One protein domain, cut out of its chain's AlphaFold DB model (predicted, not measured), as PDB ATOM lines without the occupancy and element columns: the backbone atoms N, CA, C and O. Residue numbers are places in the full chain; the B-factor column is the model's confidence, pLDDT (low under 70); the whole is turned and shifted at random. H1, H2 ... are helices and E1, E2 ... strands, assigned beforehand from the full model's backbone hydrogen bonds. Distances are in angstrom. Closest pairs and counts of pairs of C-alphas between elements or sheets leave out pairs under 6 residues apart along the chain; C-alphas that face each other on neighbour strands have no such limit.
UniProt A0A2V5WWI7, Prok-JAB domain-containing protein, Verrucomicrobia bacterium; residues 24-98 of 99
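AT A GLANCE: This is residues 24 to 98 of the 99 residues of the protein "Prok-JAB domain-containing protein" of Verrucomicrobia bacterium (UniProt A0A2V5WWI7). A twisted four-stranded sheet has helix H1 over one face and short helix H2 on the other. The printed part has 75 residues, under half in named elements: E1, H1, E2, E3, E4, H2, class mixed. The mixed sheet's order is E1 E2 E3 E4; the whole is compact, radius of gyration 12.9 A, spans 37 by 29 by 21 A.

HOW THE PARTS SIT: Look at E1, residues 32 to 35, parallel to E2, residues 69 to 72; N 34 and O 70, 3.0 A apart, are within hydrogen-bond range. With H1, residues 49 to 57, between them, they form a strand-helix-strand unit, parallel neighbours joined through a helix, with a right-handed crossover. H1 is on the sheet, height 9.3 A; its closest C-alphas to E3, residues 76 to 80, are Lys 52 and Val 80, 6.4 A. E2, E3 and E4, residues 86 to 91, form a meander, successive antiparallel neighbours in two hairpins; N 71 and O 78, 2.9 A, and N 79 and O 87, 2.8 A, are within range. H2, residues 92 to 96, is on the opposite face from H1. In both helices every O i to N i+4 pair is within range.

IN THESE COORDINATES: Find C-alpha 32, beginning E1, at (148.378, 203.927, 97.656). E4 runs 15.0 A, H1 11.4 A. H2 ends at C-alpha 96, (144.228, 189.036, 101.140).

THE WHOLE: The printed part has no cut; links E1 to H1 and H1 to E2 are long. No printed residue is under 70 in pLDDT.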
ATOM      1  N   ALA A  24     142.726 213.011  97.902       88.62
ATOM      2  CA  ALA A  24     141.780 212.636  96.861       88.62
ATOM      3  C   ALA A  24     140.359 212.862  97.385       88.62
ATOM      4  O   ALA A  24     140.034 212.470  98.502       88.62
ATOM      5  N   GLU A  25     139.520 213.546  96.604       87.19
ATOM      6  CA  GLU A  25     138.128 213.861  96.978       87.19
ATOM      7  C   GLU A  25     137.974 214.563  98.342       87.19
ATOM      8  O   GLU A  25     137.007 214.363  99.074       87.19
ATOM      9  N   GLY A  26     138.955 215.392  98.709       88.69
ATOM     10  CA  GLY A  26     138.984 216.085  99.999       88.69
ATOM     11  C   GLY A  26     139.407 215.210 101.185       88.69
ATOM     12  O   GLY A  26     139.553 215.736 102.289       88.69
ATOM     13  N   LEU A  27     139.674 213.922 100.973       89.88
ATOM     14  CA  LEU A  27     140.169 212.983 101.977       89.88
ATOM     15  C   LEU A  27     141.688 212.840 101.885       89.88
ATOM     16  O   LEU A  27     142.261 212.932 100.802       89.88
ATOM     17  N   GLU A  28     142.339 212.633 103.029       93.81
ATOM     18  CA  GLU A  28     143.776 212.356 103.091       93.81
ATOM     19  C   GLU A  28     144.068 210.942 102.576       93.81
ATOM     20  O   GLU A  28     143.394 209.978 102.945       93.81
ATOM     21  N   ILE A  29     145.080 210.828 101.720       93.81
ATOM     22  CA  ILE A  29     145.598 209.550 101.242       93.81
ATOM     23  C   ILE A  29     146.559 209.020 102.304       93.81
ATOM     24  O   ILE A  29     147.607 209.606 102.556       93.81
ATOM     25  N   ILE A  30     146.194 207.899 102.917       95.56
ATOM     26  CA  ILE A  30     147.009 207.208 103.927       95.56
ATOM     27  C   ILE A  30     147.901 206.120 103.320       95.56
ATOM     28  O   ILE A  30     148.952 205.806 103.870       95.56
ATOM     29  N   VAL A  31     147.499 205.556 102.181       94.44
ATOM     30  CA  VAL A  31     148.224 204.509 101.451       94.44
ATOM     31  C   VAL A  31     147.787 204.528  99.984       94.44
ATOM     32  O   VAL A  31     146.619 204.812  99.702       94.44
ATOM     33  N   SER A  32     148.697 204.223  99.060       93.06
ATOM     34  CA  SER A  32     148.378 203.927  97.656       93.06
ATOM     35  C   SER A  32     148.626 202.449  97.350       93.06
ATOM     36  O   SER A  32     149.216 201.720  98.149       93.06
ATOM     37  N   PHE A  33     148.138 201.969  96.208       93.75
ATOM     38  CA  PHE A  33     148.498 200.640  95.732       93.75
ATOM     39  C   PHE A  33     148.422 200.546  94.211       93.75
ATOM     40  O   PHE A  33     147.567 201.172  93.581       93.75
ATOM     41  N   HIS A  34     149.240 199.665  93.645       91.56
ATOM     42  CA  HIS A  34     149.077 199.177  92.280       91.56
ATOM     43  C   HIS A  34     149.283 197.668  92.205       91.56
ATOM     44  O   HIS A  34     149.697 197.002  93.156       91.56
ATOM     45  N   THR A  35     148.920 197.101  91.061       91.81
ATOM     46  CA  THR A  35     149.028 195.667  90.804       91.81
ATOM     47  C   THR A  35     150.078 195.401  89.733       91.81
ATOM     48  O   THR A  35     150.224 196.176  88.787       91.81
ATOM     49  N   HIS A  36     150.761 194.262  89.841       92.56
ATOM     50  CA  HIS A  36     151.586 193.679  88.779       92.56
ATOM     51  C   HIS A  36     150.848 192.476  88.164       92.56
ATOM     52  O   HIS A  36     151.185 191.327  88.449       92.56
ATOM     53  N   PRO A  37     149.803 192.705  87.340       88.62
ATOM     54  CA  PRO A  37     148.910 191.636  86.892       88.62
ATOM     55  C   PRO A  37     149.531 190.728  85.823       88.62
ATOM     56  O   PRO A  37     149.047 189.619  85.608       88.62
ATOM     57  N   ASN A  38     150.560 191.202  85.117       89.50
ATOM     58  CA  ASN A  38     151.190 190.453  84.038       89.50
ATOM     59  C   ASN A  38     152.206 189.474  84.621       89.50
ATOM     60  O   ASN A  38     153.188 189.888  85.230       89.50
ATOM     61  N   THR A  39     151.971 188.184  84.409       89.56
ATOM     62  CA  THR A  39     152.850 187.102  84.854       89.56
ATOM     63  C   THR A  39     153.592 186.485  83.668       89.56
ATOM     64  O   THR A  39     153.186 186.634  82.514       89.56
ATOM     65  N   GLY A  40     154.699 185.792  83.941       91.19
ATOM     66  CA  GLY A  40     155.543 185.157  82.926       91.19
ATOM     67  C   GLY A  40     156.994 185.645  82.978       91.19
ATOM     68  O   GLY A  40     157.298 186.577  83.717       91.19
ATOM     69  N   PRO A  41     157.899 185.018  82.207       89.81
ATOM     70  CA  PRO A  41     159.338 185.288  82.281       89.81
ATOM     71  C   PRO A  41     159.724 186.706  81.835       89.81
ATOM     72  O   PRO A  41     160.784 187.193  82.215       89.81
ATOM     73  N   ASP A  42     158.861 187.368  81.063       91.50
ATOM     74  CA  ASP A  42     159.105 188.708  80.525       91.50
ATOM     75  C   ASP A  42     158.620 189.837  81.455       91.50
ATOM     76  O   ASP A  42     158.790 191.015  81.135       91.50
ATOM     77  N   TYR A  43     158.001 189.507  82.597       88.25
ATOM     78  CA  TYR A  43     157.399 190.485  83.505       88.25
ATOM     79  C   TYR A  43     158.001 190.400  84.905       88.25
ATOM     80  O   TYR A  43     158.054 189.338  85.524       88.25
ATOM     81  N   VAL A  44     158.409 191.553  85.434       91.94
ATOM     82  CA  VAL A  44     158.936 191.671  86.796       91.94
ATOM     83  C   VAL A  44     157.767 191.748  87.777       91.94
ATOM     84  O   VAL A  44     156.850 192.545  87.595       91.94
ATOM     85  N   GLN A  45     157.789 190.894  88.801       95.12
ATOM     86  CA  GLN A  45     156.776 190.881  89.863       95.12
ATOM     87  C   GLN A  45     157.184 191.732  91.071       95.12
ATOM     88  O   GLN A  45     156.317 192.311  91.719       95.12
ATOM     89  N   GLU A  46     158.483 191.866  91.327       96.31
ATOM     90  CA  GLU A  46     159.036 192.757  92.351       96.31
ATOM     91  C   GLU A  46     158.914 194.241  91.952       96.31
ATOM     92  O   GLU A  46     158.917 194.555  90.758       96.31
ATOM     93  N   PRO A  47     158.855 195.178  92.920       96.12
ATOM     94  CA  PRO A  47     158.884 196.607  92.626       96.12
ATOM     95  C   PRO A  47     160.148 197.000  91.854       96.12
ATOM     96  O   PRO A  47     161.281 196.847  92.324       96.12
ATOM     97  N   SER A  48     159.948 197.544  90.661       93.88
ATOM     98  CA  SER A  48     161.003 198.065  89.805       93.88
ATOM     99  C   SER A  48     161.555 199.386  90.340       93.88
ATOM    100  O   SER A  48     160.968 200.053  91.194       93.88
ATOM    101  N   GLU A  49     162.675 199.837  89.778       94.19
ATOM    102  CA  GLU A  49     163.182 201.181  90.068       94.19
ATOM    103  C   GLU A  49     162.192 202.285  89.676       94.19
ATOM    104  O   GLU A  49     162.219 203.364  90.260       94.19
ATOM    105  N   THR A  50     161.315 202.050  88.699       91.44
ATOM    106  CA  THR A  50     160.277 203.026  88.345       91.44
ATOM    107  C   THR A  50     159.220 203.124  89.439       91.44
ATOM    108  O   THR A  50     158.865 204.241  89.798       91.44
ATOM    109  N   ASP A  51     158.805 201.998  90.023       92.19
ATOM    110  CA  ASP A  51     157.839 201.972  91.130       92.19
ATOM    111  C   ASP A  51     158.407 202.696  92.361       92.19
ATOM    112  O   ASP A  51     157.789 203.602  92.914       92.19
ATOM    113  N   LYS A  52     159.662 202.397  92.725       95.75
ATOM    114  CA  LYS A  52     160.349 203.062  93.848       95.75
ATOM    115  C   LYS A  52     160.443 204.575  93.657       95.75
ATOM    116  O   LYS A  52     160.220 205.336  94.598       95.75
ATOM    117  N   ARG A  53     160.790 205.022  92.442       94.75
ATOM    118  CA  ARG A  53     160.864 206.452  92.107       94.75
ATOM    119  C   ARG A  53     159.499 207.119  92.119       94.75
ATOM    120  O   ARG A  53     159.415 208.236  92.608       94.75
ATOM    121  N   ALA A  54     158.461 206.451  91.617       90.50
ATOM    122  CA  ALA A  54     157.107 206.989  91.619       90.50
ATOM    123  C   ALA A  54     156.670 207.345  93.043       90.50
ATOM    124  O   ALA A  54     156.202 208.447  93.269       90.50
ATOM    125  N   VAL A  55     156.939 206.486  94.025       93.31
ATOM    126  CA  VAL A  55     156.599 206.773  95.427       93.31
ATOM    127  C   VAL A  55     157.521 207.823  96.043       93.31
ATOM    128  O   VAL A  55     157.062 208.761  96.699       93.31
ATOM    129  N   ARG A  56     158.838 207.679  95.866       96.12
ATOM    130  CA  ARG A  56     159.826 208.552  96.513       96.12
ATOM    131  C   ARG A  56     159.771 209.985  95.992       96.12
ATOM    132  O   ARG A  56     159.798 210.922  96.788       96.12
ATOM    133  N   ASP A  57     159.698 210.138  94.676       95.19
ATOM    134  CA  ASP A  57     159.882 211.418  93.994       95.19
ATOM    135  C   ASP A  57     158.552 212.172  93.793       95.19
ATOM    136  O   ASP A  57     158.573 213.325  93.363       95.19
ATOM    137  N   ASP A  58     157.406 211.570  94.145       92.75
ATOM    138  CA  ASP A  58     156.110 212.253  94.145       92.75
ATOM    139  C   ASP A  58     156.062 213.348  95.232       92.75
ATOM    140  O   ASP A  58     156.181 213.035  96.426       92.75
ATOM    141  N   PRO A  59     155.914 214.632  94.853       93.00
ATOM    142  CA  PRO A  59     155.935 215.743  95.797       93.00
ATOM    143  C   PRO A  59     154.641 215.875  96.606       93.00
ATOM    144  O   PRO A  59     154.653 216.504  97.665       93.00
ATOM    145  N   ASP A  60     153.535 215.313  96.121       93.31
ATOM    146  CA  ASP A  60     152.223 215.427  96.738       93.31
ATOM    147  C   ASP A  60     151.972 214.292  97.736       93.31
ATOM    148  O   ASP A  60     151.370 214.533  98.781       93.31
ATOM    149  N   LEU A  61     152.497 213.087  97.505       91.94
ATOM    150  CA  LEU A  61     152.408 211.944  98.430       91.94
ATOM    151  C   LEU A  61     153.437 212.020  99.571       91.94
ATOM    152  O   LEU A  61     154.317 211.165  99.717       91.94
ATOM    153  N   LYS A  62     153.368 213.098 100.360       90.94
ATOM    154  CA  LYS A  62     154.319 213.414 101.446       90.94
ATOM    155  C   LYS A  62     153.650 213.931 102.728       90.94
ATOM    156  O   LYS A  62     154.320 214.499 103.590       90.94
ATOM    157  N   ALA A  63     152.333 213.762 102.868       91.38
ATOM    158  CA  ALA A  63     151.634 214.162 104.089       91.38
ATOM    159  C   ALA A  63     152.057 213.306 105.301       91.38
ATOM    160  O   ALA A  63     152.461 212.157 105.124       91.38
ATOM    161  N   PRO A  64     151.935 213.822 106.541       91.44
ATOM    162  CA  PRO A  64     152.392 213.121 107.743       91.44
ATOM    163  C   PRO A  64     151.810 211.717 107.957       91.44
ATOM    164  O   PRO A  64     152.471 210.891 108.581       91.44
ATOM    165  N   HIS A  65     150.593 211.443 107.472       94.31
ATOM    166  CA  HIS A  65     149.950 210.132 107.614       94.31
ATOM    167  C   HIS A  65     150.082 209.241 106.375       94.31
ATOM    168  O   HIS A  65     149.580 208.114 106.379       94.31
ATOM    169  N   TYR A  66     150.742 209.720 105.317       95.75
ATOM    170  CA  TYR A  66     151.002 208.893 104.152       95.75
ATOM    171  C   TYR A  66     152.043 207.832 104.492       95.75
ATOM    172  O   TYR A  66     153.180 208.135 104.852       95.75
ATOM    173  N   SER A  67     151.633 206.573 104.383       96.44
ATOM    174  CA  SER A  67     152.445 205.442 104.818       96.44
ATOM    175  C   SER A  67     153.359 204.936 103.707       96.44
ATOM    176  O   SER A  67     154.461 204.489 104.008       96.44
ATOM    177  N   GLY A  68     152.935 205.014 102.444       96.12
ATOM    178  CA  GLY A  68     153.638 204.439 101.296       96.12
ATOM    179  C   GLY A  68     152.681 203.738 100.334       96.12
ATOM    180  O   GLY A  68     151.469 203.973 100.365       96.12
ATOM    181  N   GLU A  69     153.235 202.854  99.510       96.69
ATOM    182  CA  GLU A  69     152.512 202.152  98.451       96.69
ATOM    183  C   GLU A  69     152.584 200.633  98.607       96.69
ATOM    184  O   GLU A  69     153.648 200.075  98.869       96.69
ATOM    185  N   LEU A  70     151.458 199.950  98.406       97.44
ATOM    186  CA  LEU A  70     151.409 198.493  98.300       97.44
ATOM    187  C   LEU A  70     151.549 198.071  96.834       97.44
ATOM    188  O   LEU A  70     150.769 198.493  95.983       97.44
ATOM    189  N   VAL A  71     152.477 197.159  96.558       96.81
ATOM    190  CA  VAL A  71     152.603 196.520  95.244       96.81
ATOM    191  C   VAL A  71     152.090 195.096  95.357       96.81
ATOM    192  O   VAL A  71     152.688 194.248  96.024       96.81
ATOM    193  N   ILE A  72     150.953 194.836  94.718       96.31
ATOM    194  CA  ILE A  72     150.282 193.538  94.765       96.31
ATOM    195  C   ILE A  72     150.721 192.730  93.542       96.31
ATOM    196  O   ILE A  72     150.251 192.965  92.424       96.31
ATOM    197  N   SER A  73     151.627 191.778  93.760       96.00
ATOM    198  CA  SER A  73     152.057 190.813  92.743       96.00
ATOM    199  C   SER A  73     151.337 189.471  92.916       96.00
ATOM    200  O   SER A  73     150.625 189.258  93.902       96.00
ATOM    201  N   ALA A  74     151.505 188.558  91.957       95.50
ATOM    202  CA  ALA A  74     150.829 187.263  91.983       95.50
ATOM    203  C   ALA A  74     151.204 186.414  93.212       95.50
ATOM    204  O   ALA A  74     150.324 185.818  93.826       95.50
ATOM    205  N   ALA A  75     152.489 186.368  93.575       95.44
ATOM    206  CA  ALA A  75     152.976 185.532  94.674       95.44
ATOM    207  C   ALA A  75     153.138 186.315  95.983       95.44
ATOM    208  O   ALA A  75     152.746 185.829  97.041       95.44
ATOM    209  N   LEU A  76     153.708 187.519  95.908       97.69
ATOM    210  CA  LEU A  76     154.114 188.306  97.070       97.69
ATOM    211  C   LEU A  76     153.501 189.706  97.057       97.69
ATOM    212  O   LEU A  76     153.303 190.323  96.007       97.69
ATOM    213  N   LEU A  77     153.250 190.229  98.245       97.88
ATOM    214  CA  LEU A  77     152.843 191.603  98.454       97.88
ATOM    215  C   LEU A  77     154.042 192.384  98.987       97.88
ATOM    216  O   LEU A  77     154.698 191.960  99.938       97.88
ATOM    217  N   TYR A  78     154.322 193.528  98.372       98.38
ATOM    218  CA  TYR A  78     155.415 194.409  98.768       98.38
ATOM    219  C   TYR A  78     154.877 195.745  99.263       98.38
ATOM    220  O   TYR A  78     153.778 196.164  98.900       98.38
ATOM    221  N   PHE A  79     155.684 196.429 100.061       98.19
ATOM    222  CA  PHE A  79     155.448 197.789 100.504       98.19
ATOM    223  C   PHE A  79     156.637 198.668 100.137       98.19
ATOM    224  O   PHE A  79     157.771 198.365 100.508       98.19
ATOM    225  N   VAL A  80     156.372 199.749  99.413       98.12
ATOM    226  CA  VAL A  80     157.353 200.775  99.074       98.12
ATOM    227  C   VAL A  80     157.159 201.942 100.035       98.12
ATOM    228  O   VAL A  80     156.097 202.567 100.069       98.12
ATOM    229  N   THR A  81     158.178 202.236 100.836       96.88
ATOM    230  CA  THR A  81     158.143 203.351 101.787       96.88
ATOM    231  C   THR A  81     158.191 204.701 101.053       96.88
ATOM    232  O   THR A  81     158.632 204.769  99.902       96.88
ATOM    233  N   PRO A  82     157.855 205.825 101.715       95.69
ATOM    234  CA  PRO A  82     157.982 207.157 101.121       95.69
ATOM    235  C   PRO A  82     159.425 207.539 100.754       95.69
ATOM    236  O   PRO A  82     159.630 208.483  99.995       95.69
ATOM    237  N   THR A  83     160.425 206.824 101.281       94.94
ATOM    238  CA  THR A  83     161.849 206.964 100.929       94.94
ATOM    239  C   THR A  83     162.261 206.107  99.729       94.94
ATOM    240  O   THR A  83     163.359 206.289  99.204       94.94
ATOM    241  N   GLY A  84     161.381 205.224  99.246       95.62
ATOM    242  CA  GLY A  84     161.630 204.311  98.130       95.62
ATOM    243  C   GLY A  84     162.236 202.964  98.538       95.62
ATOM    244  O   GLY A  84     162.665 202.210  97.662       95.62
ATOM    245  N   ASP A  85     162.284 202.654  99.837       97.75
ATOM    246  CA  ASP A  85     162.731 201.349 100.330       97.75
ATOM    247  C   ASP A  85     161.633 200.305 100.121       97.75
ATOM    248  O   ASP A  85     160.449 200.604 100.271       97.75
ATOM    249  N   VAL A  86     162.020 199.072  99.794       98.12
ATOM    250  CA  VAL A  86     161.076 197.973  99.551       98.12
ATOM    251  C   VAL A  86     161.101 196.988 100.707       98.12
ATOM    252  O   VAL A  86     162.162 196.507 101.103       98.12
ATOM    253  N   VAL A  87     159.915 196.650 101.201       98.12
ATOM    254  CA  VAL A  87     159.686 195.623 102.215       98.12
ATOM    255  C   VAL A  87     158.787 194.543 101.625       98.12
ATOM    256  O   VAL A  87     157.717 194.840 101.101       98.12
ATOM    257  N   GLU A  88     159.196 193.283 101.720       98.06
ATOM    258  CA  GLU A  88     158.315 192.150 101.435       98.06
ATOM    259  C   GLU A  88     157.384 191.920 102.633       98.06
ATOM    260  O   GLU A  88     157.845 191.756 103.763       98.06
ATOM    261  N   LEU A  89     156.073 191.930 102.395       97.31
ATOM    262  CA  LEU A  89     155.060 191.712 103.431       97.31
ATOM    263  C   LEU A  89     154.639 190.239 103.540       97.31
ATOM    264  O   LEU A  89     154.156 189.818 104.591       97.31
ATOM    265  N   GLY A  90     154.848 189.456 102.479       97.31
ATOM    266  CA  GLY A  90     154.591 188.016 102.430       97.31
ATOM    267  C   GLY A  90     153.651 187.618 101.295       97.31
ATOM    268  O   GLY A  90     153.440 188.373 100.351       97.31
ATOM    269  N   GLU A  91     153.093 186.412 101.382       97.56
ATOM    270  CA  GLU A  91     152.276 185.819 100.318       97.56
ATOM    271  C   GLU A  91     150.957 186.572 100.088       97.56
ATOM    272  O   GLU A  91     150.158 186.751 101.015       97.56
ATOM    273  N   THR A  92     150.695 186.950  98.833       96.00
ATOM    274  CA  THR A  92     149.499 187.710  98.434       96.00
ATOM    275  C   THR A  92     148.213 186.989  98.832       96.00
ATOM    276  O   THR A  92     147.342 187.588  99.464       96.00
ATOM    277  N   GLU A  93     148.096 185.695  98.513       95.38
ATOM    278  CA  GLU A  93     146.894 184.908  98.822       95.38
ATOM    279  C   GLU A  93     146.619 184.860 100.326       95.38
ATOM    280  O   GLU A  93     145.489 185.062 100.767       95.38
ATOM    281  N   ARG A  94     147.667 184.655 101.131       95.44
ATOM    282  CA  ARG A  94     147.554 184.567 102.588       95.44
ATOM    283  C   ARG A  94     147.132 185.891 103.219       95.44
ATOM    284  O   ARG A  94     146.367 185.876 104.182       95.44
ATOM    285  N   ILE A  95     147.657 187.014 102.731       94.00
ATOM    286  CA  ILE A  95     147.352 188.346 103.272       94.00
ATOM    287  C   ILE A  95     145.928 188.761 102.893       94.00
ATOM    288  O   ILE A  95     145.169 189.192 103.755       94.00
ATOM    289  N   LEU A  96     145.539 188.592 101.625       91.12
ATOM    290  CA  LEU A  96     144.228 189.036 101.140       91.12
ATOM    291  C   LEU A  96     143.066 188.132 101.583       91.12
ATOM    292  O   LEU A  96     141.921 188.576 101.570       91.12
ATOM    293  N   ALA A  97     143.335 186.890 101.995       88.62
ATOM    294  CA  ALA A  97     142.321 185.973 102.522       88.62
ATOM    295  C   ALA A  97     141.905 186.256 103.982       88.62
ATOM    296  O   ALA A  97     141.021 185.577 104.506       88.62
ATOM    297  N   GLN A  98     142.529 187.225 104.660       74.00
ATOM    298  CA  GLN A  98     142.150 187.631 106.015       74.00
ATOM    299  C   GLN A  98     140.995 188.641 105.951       74.00
ATOM    300  O   GLN A  98     141.218 189.846 105.860       74.00
TER     301      GLN A  98